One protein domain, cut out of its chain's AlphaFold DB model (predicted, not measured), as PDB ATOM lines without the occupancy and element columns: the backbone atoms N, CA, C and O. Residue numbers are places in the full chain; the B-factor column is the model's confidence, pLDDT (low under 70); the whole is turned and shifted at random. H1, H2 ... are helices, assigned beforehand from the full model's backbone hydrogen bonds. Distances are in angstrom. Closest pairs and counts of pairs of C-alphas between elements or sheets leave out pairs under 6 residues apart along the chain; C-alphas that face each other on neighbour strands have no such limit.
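This is residues 2 to 70 of the 127 residues of an uncharacterized protein of Hordeum vulgare subsp. vulgare (UniProt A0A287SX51). The model has little regular structure: a mostly loop-like chain passes back and forth along the longest axis in wide turns, with two very short helices near each other along the chain. Residues 9 to 14 and 22 to 28 stick out. The printed part has 69 residues, with named helices H1 then H2 and no named strand; the class is all helix, though these hold only 9 residues. It is only just loose, close to compact, with a radius of gyration of the C-alphas of 13.5 A, and spans 40 by 26 by 19 A.

H2, residues 56 to 60, has its O i to N i+4 pair within hydrogen-bond range. H1, residues 47 to 50, is too short for such a pair; its one O i to N i+3 pair is within range. The two only just touch, and only at the corner by their tight link, with 3 pairs of C-alphas within 8 A; the closest C-alphas, of Asp 49 and Ser 56, are 6.3 A apart.

H2 measures 6.3 A and ends at C-alpha 60 (31.314, 30.350, -11.393). H1 measures 5.5 A and begins at C-alpha 47 (29.322, 31.705, -25.450).

The C-alphas farthest apart, of Gly 28 and Asp 70, are 39.9 A apart. The printed part has no cut; residues 2 to 46 hold no named element. Mean pLDDT of the printed part is 77.4, under 70 at residues 21 to 25, 27 to 31 and 51 to 57.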
ATOM      1  N   GLY A   2      32.501  24.774 -29.347       70.88
ATOM      2  CA  GLY A   2      32.041  24.750 -27.970       70.88
ATOM      3  C   GLY A   2      32.623  23.614 -27.152       70.88
ATOM      4  O   GLY A   2      33.612  23.001 -27.539       70.88
ATOM      5  N   CYS A   3      31.976  23.410 -26.013       78.44
ATOM      6  CA  CYS A   3      32.325  22.448 -24.984       78.44
ATOM      7  C   CYS A   3      32.362  21.005 -25.506       78.44
ATOM      8  O   CYS A   3      31.570  20.615 -26.365       78.44
ATOM      9  N   CYS A   4      33.297  20.237 -24.956       85.44
ATOM     10  CA  CYS A   4      33.370  18.792 -25.075       85.44
ATOM     11  C   CYS A   4      33.323  18.218 -23.660       85.44
ATOM     12  O   CYS A   4      33.997  18.729 -22.766       85.44
ATOM     13  N   GLU A   5      32.542  17.162 -23.477       88.44
ATOM     14  CA  GLU A   5      32.424  16.443 -22.217       88.44
ATOM     15  C   GLU A   5      32.745  14.975 -22.478       88.44
ATOM     16  O   GLU A   5      32.341  14.405 -23.494       88.44
ATOM     17  N   ALA A   6      33.484  14.365 -21.561       88.94
ATOM     18  CA  ALA A   6      33.805  12.950 -21.601       88.94
ATOM     19  C   ALA A   6      33.606  12.357 -20.208       88.94
ATOM     20  O   ALA A   6      33.940  12.984 -19.203       88.94
ATOM     21  N   ALA A   7      33.062  11.142 -20.153       88.44
ATOM     22  CA  ALA A   7      32.967  10.403 -18.905       88.44
ATOM     23  C   ALA A   7      34.368   9.987 -18.431       88.44
ATOM     24  O   ALA A   7      35.215   9.596 -19.238       88.44
ATOM     25  N   ILE A   8      34.590  10.034 -17.116       86.31
ATOM     26  CA  ILE A   8      35.816   9.523 -16.501       86.31
ATOM     27  C   ILE A   8      35.839   7.996 -16.668       86.31
ATOM     28  O   ILE A   8      34.884   7.332 -16.253       86.31
ATOM     29  N   PRO A   9      36.889   7.418 -17.276       86.25
ATOM     30  CA  PRO A   9      36.984   5.976 -17.430       86.25
ATOM     31  C   PRO A   9      37.218   5.285 -16.081       86.25
ATOM     32  O   PRO A   9      37.749   5.869 -15.135       86.25
ATOM     33  N   ALA A  10      36.866   4.002 -16.020       83.12
ATOM     34  CA  ALA A  10      37.222   3.141 -14.899       83.12
ATOM     35  C   ALA A  10      38.750   3.062 -14.711       83.12
ATOM     36  O   ALA A  10      39.508   3.165 -15.680       83.12
ATOM     37  N   ASN A  11      39.194   2.813 -13.478       81.19
ATOM     38  CA  ASN A  11      40.603   2.644 -13.094       81.19
ATOM     39  C   ASN A  11      41.496   3.886 -13.304       81.19
ATOM     40  O   ASN A  11      42.709   3.749 -13.484       81.19
ATOM     41  N   LEU A  12      40.927   5.096 -13.298       82.25
ATOM     42  CA  LEU A  12      41.710   6.325 -13.416       82.25
ATOM     43  C   LEU A  12      42.449   6.635 -12.103       82.25
ATOM     44  O   LEU A  12      41.822   6.872 -11.076       82.25
ATOM     45  N   ILE A  13      43.783   6.658 -12.152       78.50
ATOM     46  CA  ILE A  13      44.647   6.990 -11.000       78.50
ATOM     47  C   ILE A  13      45.112   8.450 -10.995       78.50
ATOM     48  O   ILE A  13      45.303   9.036  -9.933       78.50
ATOM     49  N   THR A  14      45.271   9.038 -12.180       81.38
ATOM     50  CA  THR A  14      45.770  10.399 -12.377       81.38
ATOM     51  C   THR A  14      45.026  11.021 -13.546       81.38
ATOM     52  O   THR A  14      44.778  10.355 -14.552       81.38
ATOM     53  N   PHE A  15      44.696  12.302 -13.426       83.00
ATOM     54  CA  PHE A  15      44.133  13.108 -14.500       83.00
ATOM     55  C   PHE A  15      45.028  14.322 -14.727       83.00
ATOM     56  O   PHE A  15      45.342  15.045 -13.784       83.00
ATOM     57  N   GLU A  16      45.426  14.543 -15.975       85.81
ATOM     58  CA  GLU A  16      46.210  15.701 -16.387       85.81
ATOM     59  C   GLU A  16      45.649  16.222 -17.709       85.81
ATOM     60  O   GLU A  16      45.313  15.441 -18.602       85.81
ATOM     61  N   VAL A  17      45.545  17.547 -17.832       83.56
ATOM     62  CA  VAL A  17      45.156  18.206 -19.079       83.56
ATOM     63  C   VAL A  17      46.262  19.149 -19.489       83.56
ATOM     64  O   VAL A  17      46.648  20.040 -18.736       83.56
ATOM     65  N   ILE A  18      46.751  18.954 -20.709       81.62
ATOM     66  CA  ILE A  18      47.819  19.750 -21.296       81.62
ATOM     67  C   ILE A  18      47.259  20.420 -22.544       81.62
ATOM     68  O   ILE A  18      46.746  19.757 -23.445       81.62
ATOM     69  N   PHE A  19      47.376  21.744 -22.600       77.62
ATOM     70  CA  PHE A  19      47.049  22.522 -23.787       77.62
ATOM     71  C   PHE A  19      48.333  22.866 -24.543       77.62
ATOM     72  O   PHE A  19      49.175  23.621 -24.055       77.62
ATOM     73  N   GLU A  20      48.484  22.345 -25.760       75.00
ATOM     74  CA  GLU A  20      49.586  22.738 -26.639       75.00
ATOM     75  C   GLU A  20      49.303  24.108 -27.271       75.00
ATOM     76  O   GLU A  20      48.611  24.242 -28.280       75.00
ATOM     77  N   MET A  21      49.847  25.161 -26.660       68.88
ATOM     78  CA  MET A  21      49.550  26.542 -27.060       68.88
ATOM     79  C   MET A  21      50.291  27.013 -28.321       68.88
ATOM     80  O   MET A  21      49.868  27.981 -28.948       68.88
ATOM     81  N   ASN A  22      51.362  26.329 -28.733       62.12
ATOM     82  CA  ASN A  22      52.256  26.792 -29.805       62.12
ATOM     83  C   ASN A  22      51.721  26.598 -31.240       62.12
ATOM     84  O   ASN A  22      52.381  27.030 -32.182       62.12
ATOM     85  N   GLN A  23      50.558  25.964 -31.440       57.56
ATOM     86  CA  GLN A  23      50.060  25.587 -32.778       57.56
ATOM     87  C   GLN A  23      48.618  26.028 -33.079       57.56
ATOM     88  O   GLN A  23      48.032  25.615 -34.081       57.56
ATOM     89  N   SER A  24      48.012  26.855 -32.229       65.75
ATOM     90  CA  SER A  24      46.571  27.087 -32.303       65.75
ATOM     91  C   SER A  24      46.215  28.371 -33.058       65.75
ATOM     92  O   SER A  24      46.385  29.472 -32.540       65.75
ATOM     93  N   ASN A  25      45.638  28.245 -34.262       68.12
ATOM     94  CA  ASN A  25      45.107  29.373 -35.055       68.12
ATOM     95  C   ASN A  25      44.014  30.181 -34.322       68.12
ATOM     96  O   ASN A  25      43.629  31.257 -34.775       68.12
ATOM     97  N   VAL A  26      43.490  29.656 -33.209       70.88
ATOM     98  CA  VAL A  26      42.426  30.279 -32.413       70.88
ATOM     99  C   VAL A  26      42.938  31.236 -31.333       70.88
ATOM    100  O   VAL A  26      42.138  31.975 -30.767       70.88
ATOM    101  N   TRP A  27      44.256  31.320 -31.112       68.19
ATOM    102  CA  TRP A  27      44.858  32.230 -30.124       68.19
ATOM    103  C   TRP A  27      44.481  33.703 -30.337       68.19
ATOM    104  O   TRP A  27      44.367  34.463 -29.380       68.19
ATOM    105  N   GLY A  28      44.254  34.108 -31.592       64.50
ATOM    106  CA  GLY A  28      43.872  35.478 -31.940       64.50
ATOM    107  C   GLY A  28      42.465  35.887 -31.487       64.50
ATOM    108  O   GLY A  28      42.179  37.081 -31.466       64.50
ATOM    109  N   PHE A  29      41.591  34.935 -31.131       66.25
ATOM    110  CA  PHE A  29      40.227  35.231 -30.670       66.25
ATOM    111  C   PHE A  29      39.819  34.519 -29.374       66.25
ATOM    112  O   PHE A  29      38.876  34.967 -28.730       66.25
ATOM    113  N   ASN A  30      40.506  33.444 -28.978       67.75
ATOM    114  CA  ASN A  30      40.326  32.790 -27.689       67.75
ATOM    115  C   ASN A  30      41.688  32.356 -27.109       67.75
ATOM    116  O   ASN A  30      42.174  31.268 -27.428       67.75
ATOM    117  N   PRO A  31      42.321  33.200 -26.278       67.81
ATOM    118  CA  PRO A  31      43.592  32.878 -25.635       67.81
ATOM    119  C   PRO A  31      43.438  31.983 -24.390       67.81
ATOM    120  O   PRO A  31      44.448  31.585 -23.812       67.81
ATOM    121  N   CYS A  32      42.211  31.678 -23.949       73.06
ATOM    122  CA  CYS A  32      41.947  30.920 -22.727       73.06
ATOM    123  C   CYS A  32      41.384  29.531 -23.049       73.06
ATOM    124  O   CYS A  32      40.423  29.384 -23.808       73.06
ATOM    125  N   PHE A  33      41.977  28.506 -22.442       75.75
ATOM    126  CA  PHE A  33      41.496  27.134 -22.514       75.75
ATOM    127  C   PHE A  33      41.256  26.629 -21.100       75.75
ATOM    128  O   PHE A  33      42.170  26.636 -20.277       75.75
ATOM    129  N   ASP A  34      40.035  26.178 -20.847       79.75
ATOM    130  CA  ASP A  34      39.638  25.647 -19.555       79.75
ATOM    131  C   ASP A  34      39.350  24.155 -19.676       79.75
ATOM    132  O   ASP A  34      38.654  23.701 -20.587       79.75
ATOM    133  N   ALA A  35      39.869  23.389 -18.726       83.94
ATOM    134  CA  ALA A  35      39.466  22.015 -18.505       83.94
ATOM    135  C   ALA A  35      39.306  21.782 -17.012       83.94
ATOM    136  O   ALA A  35      40.059  22.307 -16.194       83.94
ATOM    137  N   MET A  36      38.305  20.987 -16.667       86.31
ATOM    138  CA  MET A  36      37.979  20.680 -15.287       86.31
ATOM    139  C   MET A  36      37.354  19.296 -15.206       86.31
ATOM    140  O   MET A  36      36.700  18.842 -16.146       86.31
ATOM    141  N   VAL A  37      37.525  18.659 -14.055       88.62
ATOM    142  CA  VAL A  37      36.660  17.562 -13.634       88.62
ATOM    143  C   VAL A  37      35.518  18.179 -12.846       88.62
ATOM    144  O   VAL A  37      35.758  18.987 -11.951       88.62
ATOM    145  N   ALA A  38      34.288  17.823 -13.193       90.31
ATOM    146  CA  ALA A  38      33.096  18.335 -12.540       90.31
ATOM    147  C   ALA A  38      32.052  17.230 -12.393       90.31
ATOM    148  O   ALA A  38      32.017  16.277 -13.174       90.31
ATOM    149  N   GLU A  39      31.177  17.387 -11.406       90.44
ATOM    150  CA  GLU A  39      29.954  16.608 -11.292       90.44
ATOM    151  C   GLU A  39      29.105  16.741 -12.568       90.44
ATOM    152  O   GLU A  39      28.954  17.826 -13.145       90.44
ATOM    153  N   VAL A  40      28.536  15.618 -13.013       88.06
ATOM    154  CA  VAL A  40      27.685  15.563 -14.205       88.06
ATOM    155  C   VAL A  40      26.524  16.552 -14.065       88.06
ATOM    156  O   VAL A  40      25.778  16.524 -13.091       88.06
ATOM    157  N   GLY A  41      26.356  17.424 -15.063       88.12
ATOM    158  CA  GLY A  41      25.285  18.425 -15.096       88.12
ATOM    159  C   GLY A  41      25.578  19.730 -14.347       88.12
ATOM    160  O   GLY A  41      24.783  20.666 -14.444       88.12
ATOM    161  N   TRP A  42      26.711  19.846 -13.645       88.50
ATOM    162  CA  TRP A  42      27.094  21.097 -12.985       88.50
ATOM    163  C   TRP A  42      27.534  22.181 -13.986       88.50
ATOM    164  O   TRP A  42      27.174  23.365 -13.871       88.50
ATOM    165  N   TYR A  43      28.308  21.784 -14.999       86.50
ATOM    166  CA  TYR A  43      28.768  22.694 -16.040       86.50
ATOM    167  C   TYR A  43      27.721  22.841 -17.147       86.50
ATOM    168  O   TYR A  43      26.985  21.923 -17.482       86.50
ATOM    169  N   ASN A  44      27.625  24.050 -17.691       86.69
ATOM    170  CA  ASN A  44      26.707  24.369 -18.776       86.69
ATOM    171  C   ASN A  44      27.362  25.466 -19.597       86.69
ATOM    172  O   ASN A  44      27.536  26.580 -19.096       86.69
ATOM    173  N   PHE A  45      27.767  25.123 -20.811       85.19
ATOM    174  CA  PHE A  45      28.548  25.996 -21.674       85.19
ATOM    175  C   PHE A  45      27.805  27.294 -22.018       85.19
ATOM    176  O   PHE A  45      26.624  27.272 -22.374       85.19
ATOM    177  N   ARG A  46      28.511  28.427 -21.977       81.69
ATOM    178  CA  ARG A  46      28.014  29.727 -22.440       81.69
ATOM    179  C   ARG A  46      28.983  30.315 -23.460       81.69
ATOM    180  O   ARG A  46      30.191  30.163 -23.352       81.69
ATOM    181  N   GLN A  47      28.467  31.063 -24.436       80.06
ATOM    182  CA  GLN A  47      29.322  31.705 -25.450       80.06
ATOM    183  C   GLN A  47      30.346  32.676 -24.843       80.06
ATOM    184  O   GLN A  47      31.438  32.813 -25.382       80.06
ATOM    185  N   GLN A  48      30.016  33.298 -23.706       76.44
ATOM    186  CA  GLN A  48      30.934  34.159 -22.953       76.44
ATOM    187  C   GLN A  48      32.200  33.429 -22.471       76.44
ATOM    188  O   GLN A  48      33.231  34.068 -22.276       76.44
ATOM    189  N   ASP A  49      32.138  32.100 -22.326       76.00
ATOM    190  CA  ASP A  49      33.280  31.267 -21.938       76.00
ATOM    191  C   ASP A  49      34.299  31.138 -23.092       76.00
ATOM    192  O   ASP A  49      35.432  30.733 -22.870       76.00
ATOM    193  N   LEU A  50      33.935  31.530 -24.326       73.44
ATOM    194  CA  LEU A  50      34.854  31.618 -25.472       73.44
ATOM    195  C   LEU A  50      35.499  32.999 -25.641       73.44
ATOM    196  O   LEU A  50      36.454  33.129 -26.402       73.44
ATOM    197  N   THR A  51      34.944  34.045 -25.021       69.06
ATOM    198  CA  THR A  51      35.292  35.447 -25.326       69.06
ATOM    199  C   THR A  51      36.268  36.075 -24.328       69.06
ATOM    200  O   THR A  51      36.442  37.289 -24.331       69.06
ATOM    201  N   GLY A  52      36.928  35.272 -23.488       56.06
ATOM    202  CA  GLY A  52      38.151  35.698 -22.803       56.06
ATOM    203  C   GLY A  52      37.986  36.727 -21.679       56.06
ATOM    204  O   GLY A  52      38.958  37.403 -21.347       56.06
ATOM    205  N   ASN A  53      36.812  36.839 -21.042       59.91
ATOM    206  CA  ASN A  53      36.779  37.458 -19.715       59.91
ATOM    207  C   ASN A  53      37.480  36.497 -18.747       59.91
ATOM    208  O   ASN A  53      36.865  35.543 -18.267       59.91
ATOM    209  N   LEU A  54      38.776  36.746 -18.523       54.12
ATOM    210  CA  LEU A  54      39.629  36.129 -17.503       54.12
ATOM    211  C   LEU A  54      38.895  36.179 -16.159       54.12
ATOM    212  O   LEU A  54      38.972  37.173 -15.442       54.12
ATOM    213  N   GLY A  55      38.112  35.146 -15.854       56.25
ATOM    214  CA  GLY A  55      37.225  35.183 -14.699       56.25
ATOM    215  C   GLY A  55      35.910  34.428 -14.828       56.25
ATOM    216  O   GLY A  55      35.449  33.976 -13.800       56.25
ATOM    217  N   SER A  56      35.325  34.194 -16.017       62.91
ATOM    218  CA  SER A  56      33.968  33.584 -16.111       62.91
ATOM    219  C   SER A  56      33.858  32.256 -15.344       62.91
ATOM    220  O   SER A  56      32.903  32.020 -14.600       62.91
ATOM    221  N   ILE A  57      34.885  31.410 -15.461       68.00
ATOM    222  CA  ILE A  57      34.982  30.162 -14.702       68.00
ATOM    223  C   ILE A  57      35.372  30.385 -13.241       68.00
ATOM    224  O   ILE A  57      34.799  29.730 -12.380       68.00
ATOM    225  N   ASN A  58      36.255  31.337 -12.935       70.31
ATOM    226  CA  ASN A  58      36.614  31.658 -11.549       70.31
ATOM    227  C   ASN A  58      35.433  32.256 -10.766       70.31
ATOM    228  O   ASN A  58      35.291  31.981  -9.582       70.31
ATOM    229  N   ASP A  59      34.563  33.022 -11.422       74.88
ATOM    230  CA  ASP A  59      33.338  33.592 -10.862       74.88
ATOM    231  C   ASP A  59      32.288  32.502 -10.620       74.88
ATOM    232  O   ASP A  59      31.542  32.555  -9.643       74.88
ATOM    233  N   ARG A  60      32.238  31.490 -11.497       76.19
ATOM    234  CA  ARG A  60      31.314  30.350 -11.393       76.19
ATOM    235  C   ARG A  60      31.788  29.276 -10.410       76.19
ATOM    236  O   ARG A  60      30.963  28.622  -9.780       76.19
ATOM    237  N   ALA A  61      33.095  29.091 -10.305       76.44
ATOM    238  CA  ALA A  61      33.775  28.101  -9.481       76.44
ATOM    239  C   ALA A  61      34.782  28.806  -8.563       76.44
ATOM    240  O   ALA A  61      35.985  28.539  -8.601       76.44
ATOM    241  N   GLN A  62      34.286  29.707  -7.709       73.50
ATOM    242  CA  GLN A  62      35.083  30.274  -6.621       73.50
ATOM    243  C   GLN A  62      35.462  29.145  -5.648       73.50
ATOM    244  O   GLN A  62      34.704  28.809  -4.744       73.50
ATOM    245  N   GLY A  63      36.621  28.522  -5.879       76.94
ATOM    246  CA  GLY A  63      37.086  27.334  -5.153       76.94
ATOM    247  C   GLY A  63      37.140  26.038  -5.975       76.94
ATOM    248  O   GLY A  63      37.478  25.000  -5.416       76.94
ATOM    249  N   GLY A  64      36.865  26.093  -7.282       81.62
ATOM    250  CA  GLY A  64      36.878  24.936  -8.182       81.62
ATOM    251  C   GLY A  64      35.485  24.373  -8.481       81.62
ATOM    252  O   GLY A  64      34.488  24.755  -7.870       81.62
ATOM    253  N   ALA A  65      35.414  23.488  -9.476       87.12
ATOM    254  CA  ALA A  65      34.191  22.759  -9.790       87.12
ATOM    255  C   ALA A  65      33.934  21.673  -8.724       87.12
ATOM    256  O   ALA A  65      34.890  21.053  -8.251       87.12
ATOM    257  N   PRO A  66      32.672  21.420  -8.331       88.31
ATOM    258  CA  PRO A  66      32.354  20.342  -7.410       88.31
ATOM    259  C   PRO A  66      32.644  18.995  -8.063       88.31
ATOM    260  O   PRO A  66      32.379  18.793  -9.250       88.31
ATOM    261  N   ILE A  67      33.159  18.069  -7.260       87.69
ATOM    262  CA  ILE A  67      33.437  16.696  -7.669       87.69
ATOM    263  C   ILE A  67      32.793  15.730  -6.678       87.69
ATOM    264  O   ILE A  67      32.807  15.960  -5.469       87.69
ATOM    265  N   ILE A  68      32.267  14.629  -7.202       86.00
ATOM    266  CA  ILE A  68      31.915  13.446  -6.420       86.00
ATOM    267  C   ILE A  68      32.883  12.358  -6.862       86.00
ATOM    268  O   ILE A  68      32.945  12.034  -8.048       86.00
ATOM    269  N   ALA A  69      33.673  11.848  -5.922       81.88
ATOM    270  CA  ALA A  69      34.700  10.858  -6.197       81.88
ATOM    271  C   ALA A  69      34.542   9.656  -5.267       81.88
ATOM    272  O   ALA A  69      34.546   9.798  -4.042       81.88
ATOM    273  N   ASP A  70      34.468   8.477  -5.873       81.50
ATOM    274  CA  ASP A  70      34.797   7.237  -5.187       81.50
ATOM    275  C   ASP A  70      36.319   7.140  -5.070       81.50
ATOM    276  O   ASP A  70      37.059   7.552  -5.966       81.50
TER     277      ASP A  70